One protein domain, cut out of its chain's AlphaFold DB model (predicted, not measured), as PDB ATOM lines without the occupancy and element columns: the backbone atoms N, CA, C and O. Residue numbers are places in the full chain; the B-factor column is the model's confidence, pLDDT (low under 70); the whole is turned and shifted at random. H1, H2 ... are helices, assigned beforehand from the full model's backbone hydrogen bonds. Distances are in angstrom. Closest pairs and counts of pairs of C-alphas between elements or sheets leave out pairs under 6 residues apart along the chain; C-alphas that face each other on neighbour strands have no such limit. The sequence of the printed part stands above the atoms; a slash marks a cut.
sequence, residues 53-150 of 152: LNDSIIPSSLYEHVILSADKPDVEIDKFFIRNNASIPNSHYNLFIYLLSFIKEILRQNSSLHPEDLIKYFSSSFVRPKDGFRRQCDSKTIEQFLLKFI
ATOM      1  N   LEU A  53     198.575 273.578 166.571       90.62
ATOM      2  CA  LEU A  53     197.903 273.788 167.852       90.62
ATOM      3  C   LEU A  53     198.568 274.936 168.628       90.62
ATOM      4  O   LEU A  53     199.797 275.050 168.641       90.62
ATOM      5  N   ASN A  54     197.752 275.719 169.343       90.31
ATOM      6  CA  ASN A  54     198.209 276.848 170.168       90.31
ATOM      7  C   ASN A  54     199.331 276.470 171.150       90.31
ATOM      8  O   ASN A  54     200.178 277.300 171.463       90.31
ATOM      9  N   ASP A  55     199.336 275.228 171.635       92.94
ATOM     10  CA  ASP A  55     200.411 274.658 172.446       92.94
ATOM     11  C   ASP A  55     200.680 273.210 172.004       92.94
ATOM     12  O   ASP A  55     199.869 272.602 171.293       92.94
ATOM     13  N   SER A  56     201.832 272.651 172.376       94.44
ATOM     14  CA  SER A  56     202.140 271.247 172.089       94.44
ATOM     15  C   SER A  56     201.281 270.288 172.911       94.44
ATOM     16  O   SER A  56     200.662 270.666 173.907       94.44
ATOM     17  N   ILE A  57     201.238 269.020 172.490       95.75
ATOM     18  CA  ILE A  57     200.418 267.993 173.151       95.75
ATOM     19  C   ILE A  57     200.773 267.895 174.638       95.75
ATOM     20  O   ILE A  57     199.884 267.942 175.483       95.75
ATOM     21  N   ILE A  58     202.061 267.837 174.976       95.25
ATOM     22  CA  ILE A  58     202.530 268.143 176.327       95.25
ATOM     23  C   ILE A  58     202.675 269.668 176.405       95.25
ATOM     24  O   ILE A  58     203.431 270.214 175.599       95.25
ATOM     25  N   PRO A  59     201.987 270.354 177.338       95.06
ATOM     26  CA  PRO A  59     202.056 271.808 177.441       95.06
ATOM     27  C   PRO A  59     203.495 272.325 177.511       95.06
ATOM     28  O   PRO A  59     204.326 271.761 178.230       95.06
ATOM     29  N   SER A  60     203.789 273.419 176.811       93.44
ATOM     30  CA  SER A  60     205.134 274.018 176.765       93.44
ATOM     31  C   SER A  60     205.658 274.449 178.141       93.44
ATOM     32  O   SER A  60     206.868 274.491 178.362       93.44
ATOM     33  N   SER A  61     204.767 274.692 179.110       93.38
ATOM     34  CA  SER A  61     205.118 274.928 180.520       93.38
ATOM     35  C   SER A  61     205.837 273.745 181.181       93.38
ATOM     36  O   SER A  61     206.553 273.934 182.162       93.38
ATOM     37  N   LEU A  62     205.681 272.534 180.641       94.31
ATOM     38  CA  LEU A  62     206.312 271.309 181.130       94.31
ATOM     39  C   LEU A  62     207.553 270.910 180.331       94.31
ATOM     40  O   LEU A  62     208.110 269.841 180.583       94.31
ATOM     41  N   TYR A  63     208.012 271.752 179.402       93.75
ATOM     42  CA  TYR A  63     209.170 271.465 178.557       93.75
ATOM     43  C   TYR A  63     210.396 271.038 179.378       93.75
ATOM     44  O   TYR A  63     210.922 269.947 179.185       93.75
ATOM     45  N   GLU A  64     210.800 271.839 180.366       91.38
ATOM     46  CA  GLU A  64     211.957 271.523 181.219       91.38
ATOM     47  C   GLU A  64     211.746 270.236 182.031       91.38
ATOM     48  O   GLU A  64     212.666 269.438 182.206       91.38
ATOM     49  N   HIS A  65     210.512 269.965 182.469       92.19
ATOM     50  CA  HIS A  65     210.189 268.718 183.159       92.19
ATOM     51  C   HIS A  65     210.365 267.498 182.249       92.19
ATOM     52  O   HIS A  65     210.780 266.445 182.740       92.19
ATOM     53  N   VAL A  66     210.071 267.623 180.952       93.00
ATOM     54  CA  VAL A  66     210.332 266.575 179.957       93.00
ATOM     55  C   VAL A  66     211.836 266.345 179.823       93.00
ATOM     56  O   VAL A  66     212.279 265.206 179.983       93.00
ATOM     57  N   ILE A  67     212.623 267.408 179.618       91.94
ATOM     58  CA  ILE A  67     214.087 267.320 179.468       91.94
ATOM     59  C   ILE A  67     214.720 266.633 180.683       91.94
ATOM     60  O   ILE A  67     215.447 265.654 180.533       91.94
ATOM     61  N   LEU A  68     214.356 267.055 181.895       89.94
ATOM     62  CA  LEU A  68     214.859 266.474 183.147       89.94
ATOM     63  C   LEU A  68     214.365 265.043 183.418       89.94
ATOM     64  O   LEU A  68     214.902 264.355 184.289       89.94
ATOM     65  N   SER A  69     213.306 264.594 182.741       88.75
ATOM     66  CA  SER A  69     212.750 263.246 182.916       88.75
ATOM     67  C   SER A  69     213.285 262.241 181.900       88.75
ATOM     68  O   SER A  69     213.138 261.038 182.114       88.75
ATOM     69  N   ALA A  70     213.922 262.700 180.822       84.56
ATOM     70  CA  ALA A  70     214.439 261.837 179.769       84.56
ATOM     71  C   ALA A  70     215.520 260.860 180.258       84.56
ATOM     72  O   ALA A  70     215.566 259.735 179.772       84.56
ATOM     73  N   ASP A  71     216.303 261.213 181.278       83.88
ATOM     74  CA  ASP A  71     217.332 260.326 181.848       83.88
ATOM     75  C   ASP A  71     216.810 259.431 182.986       83.88
ATOM     76  O   ASP A  71     217.517 258.552 183.480       83.88
ATOM     77  N   LYS A  72     215.554 259.608 183.417       83.19
ATOM     78  CA  LYS A  72     214.987 258.845 184.540       83.19
ATOM     79  C   LYS A  72     214.549 257.435 184.120       83.19
ATOM     80  O   LYS A  72     214.099 257.265 182.989       83.19
ATOM     81  N   PRO A  73     214.602 256.427 185.012       81.31
ATOM     82  CA  PRO A  73     214.115 255.072 184.723       81.31
ATOM     83  C   PRO A  73     212.648 255.020 184.260       81.31
ATOM     84  O   PRO A  73     211.841 255.865 184.642       81.31
ATOM     85  N   ASP A  74     212.258 253.983 183.516       75.00
ATOM     86  CA  ASP A  74     210.906 253.853 182.930       75.00
ATOM     87  C   ASP A  74     209.765 253.875 183.963       75.00
ATOM     88  O   ASP A  74     208.676 254.384 183.684       75.00
ATOM     89  N   VAL A  75     210.031 253.384 185.178       62.06
ATOM     90  CA  VAL A  75     209.097 253.402 186.319       62.06
ATOM     91  C   VAL A  75     208.787 254.834 186.781       62.06
ATOM     92  O   VAL A  75     207.699 255.123 187.281       62.06
ATOM     93  N   GLU A  76     209.736 255.758 186.624       72.62
ATOM     94  CA  GLU A  76     209.555 257.176 186.947       72.62
ATOM     95  C   GLU A  76     208.766 257.913 185.856       72.62
ATOM     96  O   GLU A  76     208.079 258.893 186.157       72.62
ATOM     97  N   ILE A  77     208.829 257.429 184.611       76.06
ATOM     98  CA  ILE A  77     208.125 258.006 183.459       76.06
ATOM     99  C   ILE A  77     206.606 257.820 183.586       76.06
ATOM    100  O   ILE A  77     205.862 258.757 183.305       76.06
ATOM    101  N   ASP A  78     206.130 256.683 184.108       73.06
ATOM    102  CA  ASP A  78     204.688 256.474 184.368       73.06
ATOM    103  C   ASP A  78     204.119 257.474 185.375       73.06
ATOM    104  O   ASP A  78     202.944 257.840 185.335       73.06
ATOM    105  N   LYS A  79     204.974 257.973 186.267       83.56
ATOM    106  CA  LYS A  79     204.594 258.976 187.259       83.56
ATOM    107  C   LYS A  79     204.651 260.397 186.706       83.56
ATOM    108  O   LYS A  79     204.239 261.304 187.421       83.56
ATOM    109  N   PHE A  80     205.128 260.623 185.477       89.19
ATOM    110  CA  PHE A  80     205.241 261.964 184.894       89.19
ATOM    111  C   PHE A  80     203.890 262.687 184.881       89.19
ATOM    112  O   PHE A  80     203.779 263.786 185.422       89.19
ATOM    113  N   PHE A  81     202.850 262.053 184.336       86.56
ATOM    114  CA  PHE A  81     201.513 262.651 184.264       86.56
ATOM    115  C   PHE A  81     200.850 262.765 185.636       86.56
ATOM    116  O   PHE A  81     200.171 263.747 185.899       86.56
ATOM    117  N   ILE A  82     201.112 261.823 186.545       86.56
ATOM    118  CA  ILE A  82     200.607 261.889 187.925       86.56
ATOM    119  C   ILE A  82     201.215 263.093 188.659       86.56
ATOM    120  O   ILE A  82     200.493 263.873 189.274       86.56
ATOM    121  N   ARG A  83     202.540 263.275 188.565       88.00
ATOM    122  CA  ARG A  83     203.279 264.380 189.200       88.00
ATOM    123  C   ARG A  83     202.874 265.744 188.645       88.00
ATOM    124  O   ARG A  83     202.884 266.717 189.387       88.00
ATOM    125  N   ASN A  84     202.517 265.801 187.364       88.06
ATOM    126  CA  ASN A  84     202.170 267.038 186.669       88.06
ATOM    127  C   ASN A  84     200.662 267.194 186.417       88.06
ATOM    128  O   ASN A  84     200.278 268.078 185.661       88.06
ATOM    129  N   ASN A  85     199.805 266.378 187.041       86.31
ATOM    130  CA  ASN A  85     198.354 266.360 186.805       86.31
ATOM    131  C   ASN A  85     197.729 267.760 186.922       86.31
ATOM    132  O   ASN A  85     197.023 268.204 186.024       86.31
ATOM    133  N   ALA A  86     198.078 268.506 187.974       86.81
ATOM    134  CA  ALA A  86     197.569 269.862 188.185       86.81
ATOM    135  C   ALA A  86     197.919 270.847 187.048       86.81
ATOM    136  O   ALA A  86     197.253 271.867 186.896       86.81
ATOM    137  N   SER A  87     198.949 270.539 186.256       88.19
ATOM    138  CA  SER A  87     199.464 271.372 185.167       88.19
ATOM    139  C   SER A  87     199.087 270.855 183.775       88.19
ATOM    140  O   SER A  87     199.396 271.523 182.790       88.19
ATOM    141  N   ILE A  88     198.457 269.678 183.664       92.19
ATOM    142  CA  ILE A  88     198.097 269.063 182.380       92.19
ATOM    143  C   ILE A  88     196.576 269.071 182.239       92.19
ATOM    144  O   ILE A  88     195.894 268.303 182.916       92.19
ATOM    145  N   PRO A  89     196.019 269.886 181.329       94.44
ATOM    146  CA  PRO A  89     194.597 269.823 181.035       94.44
ATOM    147  C   PRO A  89     194.191 268.435 180.523       94.44
ATOM    148  O   PRO A  89     194.922 267.805 179.754       94.44
ATOM    149  N   ASN A  90     192.982 267.987 180.868       93.50
ATOM    150  CA  ASN A  90     192.472 266.677 180.445       93.50
ATOM    151  C   ASN A  90     192.506 266.483 178.922       93.50
ATOM    152  O   ASN A  90     192.783 265.385 178.450       93.50
ATOM    153  N   SER A  91     192.256 267.540 178.140       95.06
ATOM    154  CA  SER A  91     192.333 267.490 176.675       95.06
ATOM    155  C   SER A  91     193.735 267.136 176.174       95.06
ATOM    156  O   SER A  91     193.865 266.300 175.285       95.06
ATOM    157  N   HIS A  92     194.777 267.708 176.783       95.44
ATOM    158  CA  HIS A  92     196.175 267.420 176.461       95.44
ATOM    159  C   HIS A  92     196.548 265.984 176.827       95.44
ATOM    160  O   HIS A  92     197.125 265.269 176.009       95.44
ATOM    161  N   TYR A  93     196.165 265.532 178.026       94.69
ATOM    162  CA  TYR A  93     196.394 264.150 178.451       94.69
ATOM    163  C   TYR A  93     195.693 263.144 177.528       94.69
ATOM    164  O   TYR A  93     196.316 262.198 177.048       94.69
ATOM    165  N   ASN A  94     194.416 263.369 177.220       95.56
ATOM    166  CA  ASN A  94     193.646 262.481 176.353       95.56
ATOM    167  C   ASN A  94     194.225 262.434 174.936       95.56
ATOM    168  O   ASN A  94     194.351 261.349 174.370       95.56
ATOM    169  N   LEU A  95     194.622 263.585 174.380       96.19
ATOM    170  CA  LEU A  95     195.266 263.649 173.069       96.19
ATOM    171  C   LEU A  95     196.622 262.931 173.066       96.19
ATOM    172  O   LEU A  95     196.922 262.208 172.116       96.19
ATOM    173  N   PHE A  96     197.411 263.074 174.136       95.56
ATOM    174  CA  PHE A  96     198.674 262.354 174.307       95.56
ATOM    175  C   PHE A  96     198.464 260.840 174.274       95.56
ATOM    176  O   PHE A  96     199.095 260.154 173.471       95.56
ATOM    177  N   ILE A  97     197.562 260.322 175.113       94.44
ATOM    178  CA  ILE A  97     197.278 258.884 175.187       94.44
ATOM    179  C   ILE A  97     196.735 258.375 173.851       94.44
ATOM    180  O   ILE A  97     197.207 257.357 173.352       94.44
ATOM    181  N   TYR A  98     195.801 259.108 173.241       96.31
ATOM    182  CA  TYR A  98     195.223 258.746 171.951       96.31
ATOM    183  C   TYR A  98     196.289 258.619 170.857       96.31
ATOM    184  O   TYR A  98     196.375 257.584 170.198       96.31
ATOM    185  N   LEU A  99     197.137 259.640 170.686       96.00
ATOM    186  CA  LEU A  99     198.169 259.631 169.649       96.00
ATOM    187  C   LEU A  99     199.255 258.597 169.921       96.00
ATOM    188  O   LEU A  99     199.722 257.949 168.990       96.00
ATOM    189  N   LEU A 100     199.638 258.400 171.180       93.88
ATOM    190  CA  LEU A 100     200.599 257.366 171.540       93.88
ATOM    191  C   LEU A 100     200.061 255.967 171.196       93.88
ATOM    192  O   LEU A 100     200.765 255.175 170.571       93.88
ATOM    193  N   SER A 101     198.808 255.674 171.555       94.88
ATOM    194  CA  SER A 101     198.136 254.422 171.191       94.88
ATOM    195  C   SER A 101     198.013 254.257 169.677       94.88
ATOM    196  O   SER A 101     198.252 253.167 169.163       94.88
ATOM    197  N   PHE A 102     197.709 255.334 168.954       93.81
ATOM    198  CA  PHE A 102     197.651 255.330 167.495       93.81
ATOM    199  C   PHE A 102     199.014 255.015 166.858       93.81
ATOM    200  O   PHE A 102     199.097 254.162 165.979       93.81
ATOM    201  N   ILE A 103     200.102 255.625 167.342       92.56
ATOM    202  CA  ILE A 103     201.469 255.343 166.872       92.56
ATOM    203  C   ILE A 103     201.855 253.883 167.153       92.56
ATOM    204  O   ILE A 103     202.408 253.220 166.276       92.56
ATOM    205  N   LYS A 104     201.537 253.354 168.343       93.31
ATOM    206  CA  LYS A 104     201.761 251.933 168.670       93.31
ATOM    207  C   LYS A 104     201.020 251.003 167.715       93.31
ATOM    208  O   LYS A 104     201.582 250.002 167.279       93.31
ATOM    209  N   GLU A 105     199.782 251.340 167.369       93.62
ATOM    210  CA  GLU A 105     198.995 250.562 166.417       93.62
ATOM    211  C   GLU A 105     199.602 250.613 165.007       93.62
ATOM    212  O   GLU A 105     199.728 249.572 164.368       93.62
ATOM    213  N   ILE A 106     200.078 251.777 164.544       90.56
ATOM    214  CA  ILE A 106     200.805 251.889 163.267       90.56
ATOM    215  C   ILE A 106     202.031 250.969 163.256       90.56
ATOM    216  O   ILE A 106     202.211 250.223 162.292       90.56
ATOM    217  N   LEU A 107     202.846 250.989 164.316       90.81
ATOM    218  CA  LEU A 107     204.027 250.127 164.449       90.81
ATOM    219  C   LEU A 107     203.654 248.642 164.439       90.81
ATOM    220  O   LEU A 107     204.310 247.839 163.782       90.81
ATOM    221  N   ARG A 108     202.568 248.277 165.129       92.19
ATOM    222  CA  ARG A 108     202.056 246.902 165.165       92.19
ATOM    223  C   ARG A 108     201.640 246.406 163.780       92.19
ATOM    224  O   ARG A 108     201.881 245.246 163.460       92.19
ATOM    225  N   GLN A 109     201.020 247.267 162.975       91.19
ATOM    226  CA  GLN A 109     200.561 246.930 161.621       91.19
ATOM    227  C   GLN A 109     201.676 247.011 160.565       91.19
ATOM    228  O   GLN A 109     201.542 246.432 159.491       91.19
ATOM    229  N   ASN A 110     202.776 247.717 160.850       87.75
ATOM    230  CA  ASN A 110     203.859 247.967 159.901       87.75
ATOM    231  C   ASN A 110     205.211 247.599 160.524       87.75
ATOM    232  O   ASN A 110     205.951 248.463 160.992       87.75
ATOM    233  N   SER A 111     205.558 246.312 160.483       85.31
ATOM    234  CA  SER A 111     206.789 245.777 161.086       85.31
ATOM    235  C   SER A 111     208.093 246.305 160.476       85.31
ATOM    236  O   SER A 111     209.156 246.116 161.062       85.31
ATOM    237  N   SER A 112     208.032 246.960 159.313       88.88
ATOM    238  CA  SER A 112     209.173 247.628 158.681       88.88
ATOM    239  C   SER A 112     209.475 249.017 159.251       88.88
ATOM    240  O   SER A 112     210.532 249.563 158.945       88.88
ATOM    241  N   LEU A 113     208.569 249.608 160.038       88.12
ATOM    242  CA  LEU A 113     208.778 250.921 160.646       88.12
ATOM    243  C   LEU A 113     209.481 250.783 161.994       88.12
ATOM    244  O   LEU A 113     209.052 250.013 162.857       88.12
ATOM    245  N   HIS A 114     210.523 251.583 162.206       90.94
ATOM    246  CA  HIS A 114     211.168 251.672 163.508       90.94
ATOM    247  C   HIS A 114     210.471 252.722 164.390       90.94
ATOM    248  O   HIS A 114     210.127 253.808 163.908       90.94
ATOM    249  N   PRO A 115     210.268 252.442 165.694       92.31
ATOM    250  CA  PRO A 115     209.714 253.409 166.645       92.31
ATOM    251  C   PRO A 115     210.429 254.761 166.630       92.31
ATOM    252  O   PRO A 115     209.791 255.806 166.748       92.31
ATOM    253  N   GLU A 116     211.751 254.735 166.476       93.00
ATOM    254  CA  GLU A 116     212.620 255.905 166.416       93.00
ATOM    255  C   GLU A 116     212.243 256.843 165.259       93.00
ATOM    256  O   GLU A 116     212.190 258.056 165.463       93.00
ATOM    257  N   ASP A 117     211.905 256.305 164.085       90.06
ATOM    258  CA  ASP A 117     211.548 257.107 162.911       90.06
ATOM    259  C   ASP A 117     210.209 257.825 163.115       90.06
ATOM    260  O   ASP A 117     210.097 259.032 162.878       90.06
ATOM    261  N   LEU A 118     209.200 257.115 163.634       88.81
ATOM    262  CA  LEU A 118     207.897 257.715 163.937       88.81
ATOM    263  C   LEU A 118     207.987 258.740 165.066       88.81
ATOM    264  O   LEU A 118     207.394 259.815 164.965       88.81
ATOM    265  N   ILE A 119     208.736 258.450 166.133       92.06
ATOM    266  CA  ILE A 119     208.920 259.414 167.219       92.06
ATOM    267  C   ILE A 119     209.652 260.653 166.724       92.06
ATOM    268  O   ILE A 119     209.222 261.759 167.039       92.06
ATOM    269  N   LYS A 120     210.702 260.503 165.916       90.56
ATOM    270  CA  LYS A 120     211.396 261.642 165.316       90.56
ATOM    271  C   LYS A 120     210.432 262.517 164.511       90.56
ATOM    272  O   LYS A 120     210.430 263.734 164.699       90.56
ATOM    273  N   TYR A 121     209.581 261.895 163.692       86.81
ATOM    274  CA  TYR A 121     208.580 262.574 162.865       86.81
ATOM    275  C   TYR A 121     207.537 263.341 163.687       86.81
ATOM    276  O   TYR A 121     207.264 264.506 163.408       86.81
ATOM    277  N   PHE A 122     206.995 262.730 164.743       90.00
ATOM    278  CA  PHE A 122     205.975 263.359 165.586       90.00
ATOM    279  C   PHE A 122     206.543 264.206 166.730       90.00
ATOM    280  O   PHE A 122     205.799 264.946 167.361       90.00
ATOM    281  N   SER A 123     207.842 264.149 167.030       91.62
ATOM    282  CA  SER A 123     208.395 264.760 168.247       91.62
ATOM    283  C   SER A 123     207.999 266.234 168.402       91.62
ATOM    284  O   SER A 123     207.691 266.665 169.514       91.62
ATOM    285  N   SER A 124     207.994 267.005 167.306       88.25
ATOM    286  CA  SER A 124     207.652 268.439 167.229       88.25
ATOM    287  C   SER A 124     206.198 268.758 167.532       88.25
ATOM    288  O   SER A 124     205.904 269.853 168.020       88.25
ATOM    289  N   SER A 125     205.288 267.813 167.331       91.81
ATOM    290  CA  SER A 125     203.908 267.981 167.763       91.81
ATOM    291  C   SER A 125     203.738 267.713 169.259       91.81
ATOM    292  O   SER A 125     202.924 268.366 169.916       91.81
ATOM    293  N   PHE A 126     204.543 266.804 169.818       94.50
ATOM    294  CA  PHE A 126     204.420 266.380 171.210       94.50
ATOM    295  C   PHE A 126     204.968 267.380 172.223       94.50
ATOM    296  O   PHE A 126     204.326 267.594 173.248       94.50
ATOM    297  N   VAL A 127     206.130 267.984 171.963       94.06
ATOM    298  CA  VAL A 127     206.812 268.852 172.939       94.06
ATOM    299  C   VAL A 127     207.427 270.060 172.240       94.06
ATOM    300  O   VAL A 127     208.330 269.911 171.421       94.06
ATOM    301  N   ARG A 128     206.994 271.277 172.564       91.19
ATOM    302  CA  ARG A 128     207.585 272.517 172.041       91.19
ATOM    303  C   ARG A 128     207.950 273.451 173.193       91.19
ATOM    304  O   ARG A 128     207.230 273.483 174.189       91.19
ATOM    305  N   PRO A 129     209.065 274.189 173.098       89.56
ATOM    306  CA  PRO A 129     209.340 275.246 174.057       89.56
ATOM    307  C   PRO A 129     208.377 276.414 173.816       89.56
ATOM    308  O   PRO A 129     207.857 276.590 172.713       89.56
ATOM    309  N   LYS A 130     208.126 277.214 174.856       86.44
ATOM    310  CA  LYS A 130     207.131 278.302 174.824       86.44
ATOM    311  C   LYS A 130     207.447 279.384 173.784       86.44
ATOM    312  O   LYS A 130     206.540 280.015 173.257       86.44
ATOM    313  N   ASP A 131     208.726 279.602 173.506       83.12
ATOM    314  CA  ASP A 131     209.217 280.542 172.497       83.12
ATOM    315  C   ASP A 131     209.220 279.953 171.073       83.12
ATOM    316  O   ASP A 131     209.553 280.652 170.121       83.12
ATOM    317  N   GLY A 132     208.851 278.677 170.915       73.19
ATOM    318  CA  GLY A 132     208.849 277.954 169.644       73.19
ATOM    319  C   GLY A 132     210.238 277.531 169.151       73.19
ATOM    320  O   GLY A 132     210.331 276.725 168.222       73.19
ATOM    321  N   PHE A 133     211.321 277.993 169.781       71.25
ATOM    322  CA  PHE A 133     212.689 277.729 169.344       71.25
ATOM    323  C   PHE A 133     213.263 276.496 170.040       71.25
ATOM    324  O   PHE A 133     213.836 276.555 171.126       71.25
ATOM    325  N   ARG A 134     213.143 275.337 169.386       68.50
ATOM    326  CA  ARG A 134     213.781 274.102 169.863       68.50
ATOM    327  C   ARG A 134     215.300 274.241 169.885       68.50
ATOM    328  O   ARG A 134     215.926 274.454 168.847       68.50
ATOM    329  N   ARG A 135     215.906 274.002 171.051       72.12
ATOM    330  CA  ARG A 135     217.355 273.807 171.149       72.12
ATOM    331  C   ARG A 135     217.715 272.485 170.478       72.12
ATOM    332  O   ARG A 135     217.140 271.445 170.788       72.12
ATOM    333  N   GLN A 136     218.682 272.511 169.565       67.44
ATOM    334  CA  GLN A 136     219.086 271.323 168.802       67.44
ATOM    335  C   GLN A 136     219.539 270.160 169.708       67.44
ATOM    336  O   GLN A 136     219.320 268.998 169.367       67.44
ATOM    337  N   CYS A 137     220.121 270.463 170.876       69.31
ATOM    338  CA  CYS A 137     220.516 269.470 171.877       69.31
ATOM    339  C   CYS A 137     219.328 268.724 172.502       69.31
ATOM    340  O   CYS A 137     219.469 267.556 172.848       69.31
ATOM    341  N   ASP A 138     218.158 269.356 172.574       86.44
ATOM    342  CA  ASP A 138     217.000 268.819 173.285       86.44
ATOM    343  C   ASP A 138     216.174 267.859 172.416       86.44
ATOM    344  O   ASP A 138     215.412 267.057 172.950       86.44
ATOM    345  N   SER A 139     216.319 267.895 171.080       87.19
ATOM    346  CA  SER A 139     215.518 267.050 170.172       87.19
ATOM    347  C   SER A 139     215.684 265.567 170.493       87.19
ATOM    348  O   SER A 139     214.700 264.860 170.693       87.19
ATOM    349  N   LYS A 140     216.936 265.111 170.636       90.00
ATOM    350  CA  LYS A 140     217.236 263.714 170.981       90.00
ATOM    351  C   LYS A 140     216.696 263.342 172.358       90.00
ATOM    352  O   LYS A 140     216.178 262.245 172.533       90.00
ATOM    353  N   THR A 141     216.786 264.256 173.317       92.75
ATOM    354  CA  THR A 141     216.286 264.068 174.682       92.75
ATOM    355  C   THR A 141     214.764 263.907 174.701       92.75
ATOM    356  O   THR A 141     214.237 263.003 175.349       92.75
ATOM    357  N   ILE A 142     214.043 264.726 173.930       93.56
ATOM    358  CA  ILE A 142     212.588 264.620 173.754       93.56
ATOM    359  C   ILE A 142     212.222 263.298 173.075       93.56
ATOM    360  O   ILE A 142     211.316 262.602 173.530       93.56
ATOM    361  N   GLU A 143     212.926 262.928 172.005       93.25
ATOM    362  CA  GLU A 143     212.711 261.656 171.306       93.25
ATOM    363  C   GLU A 143     212.902 260.466 172.259       93.25
ATOM    364  O   GLU A 143     212.046 259.587 172.336       93.25
ATOM    365  N   GLN A 144     213.971 260.468 173.061       92.31
ATOM    366  CA  GLN A 144     214.225 259.442 174.077       92.31
ATOM    367  C   GLN A 144     213.119 259.377 175.129       92.31
ATOM    368  O   GLN A 144     212.677 258.280 175.471       92.31
ATOM    369  N   PHE A 145     212.650 260.526 175.620       93.75
ATOM    370  CA  PHE A 145     211.525 260.595 176.548       93.75
ATOM    371  C   PHE A 145     210.264 259.952 175.953       93.75
ATOM    372  O   PHE A 145     209.650 259.100 176.594       93.75
ATOM    373  N   LEU A 146     209.905 260.302 174.714       94.12
ATOM    374  CA  LEU A 146     208.717 259.772 174.036       94.12
ATOM    375  C   LEU A 146     208.842 258.272 173.725       94.12
ATOM    376  O   LEU A 146     207.877 257.524 173.888       94.12
ATOM    377  N   LEU A 147     210.035 257.802 173.346       93.25
ATOM    378  CA  LEU A 147     210.286 256.386 173.058       93.25
ATOM    379  C   LEU A 147     210.003 255.477 174.256       93.25
ATOM    380  O   LEU A 147     209.559 254.346 174.055       93.25
ATOM    381  N   LYS A 148     210.187 255.958 175.492       91.69
ATOM    382  CA  LYS A 148     209.885 255.156 176.692       91.69
ATOM    383  C   LYS A 148     208.399 254.859 176.841       91.69
ATOM    384  O   LYS A 148     208.034 253.879 177.478       91.69
ATOM    385  N   PHE A 149     207.535 255.687 176.259       91.00
ATOM    386  CA  PHE A 149     206.100 255.433 176.235       91.00
ATOM    387  C   PHE A 149     205.701 254.472 175.111       91.00
ATOM    388  O   PHE A 149     204.730 253.735 175.270       91.00
ATOM    389  N   ILE A 150     206.449 254.452 174.001       89.31
ATOM    390  CA  ILE A 150     206.208 253.549 172.865       89.31
ATOM    391  C   ILE A 150     206.683 252.123 173.148       89.31
ATOM    392  O   ILE A 150     205.970 251.186 172.811       89.31
TER     393      ILE A 150
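AT A GLANCE: This is residues 53 to 150 of the 152 residues of the protein "Rho-GAP domain-containing protein" of Entamoeba histolytica (UniProt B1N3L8). Helix H6 is the core: H5 and H1 cross it, and the end of H6 meets the long H4. H4 and H5 run opposite ways, and residues 108 to 114, at their turn, stick out. The 98 printed residues hold six named helices, H1 to H6, and no named strand: all helix, compact, radius of gyration of the C-alphas 12.9 A, spans 36 by 29 by 28 A.

IN THESE COORDINATES: H1, residues 60 to 69, begins at C-alpha (205.134, 274.018, 176.765). H2 is 74 to 77, H3 79 to 83, H4 90 to 109 with 28.5 A, H5 115 to 126, and H6 136 to 150 with 22.3 A, ending at (206.208, 253.549, 172.865).

HOW THE PARTS SIT: H6, the hub, touches H5 at a steep tilt of 68 degrees, only just short of perpendicular; closest C-alphas Ile 119 and Glu 143, 6.0 A. H1 touches H6 about perpendicular, 78 degrees; closest C-alphas Ile 67 and Thr 141, 6.2 A. H4 and H5 form a hairpin, 22 degrees, only just touching with 3 pairs of C-alphas within 8 A. In H3 and H4 every O i to N i+4 pair is within hydrogen-bond range; H1 has 4 of 6, H5 6 of 8, H6 8 of 11.

THE WHOLE: The printed part has no cut and no long link. Residues 75, 134, 136 and 137 are under pLDDT 70.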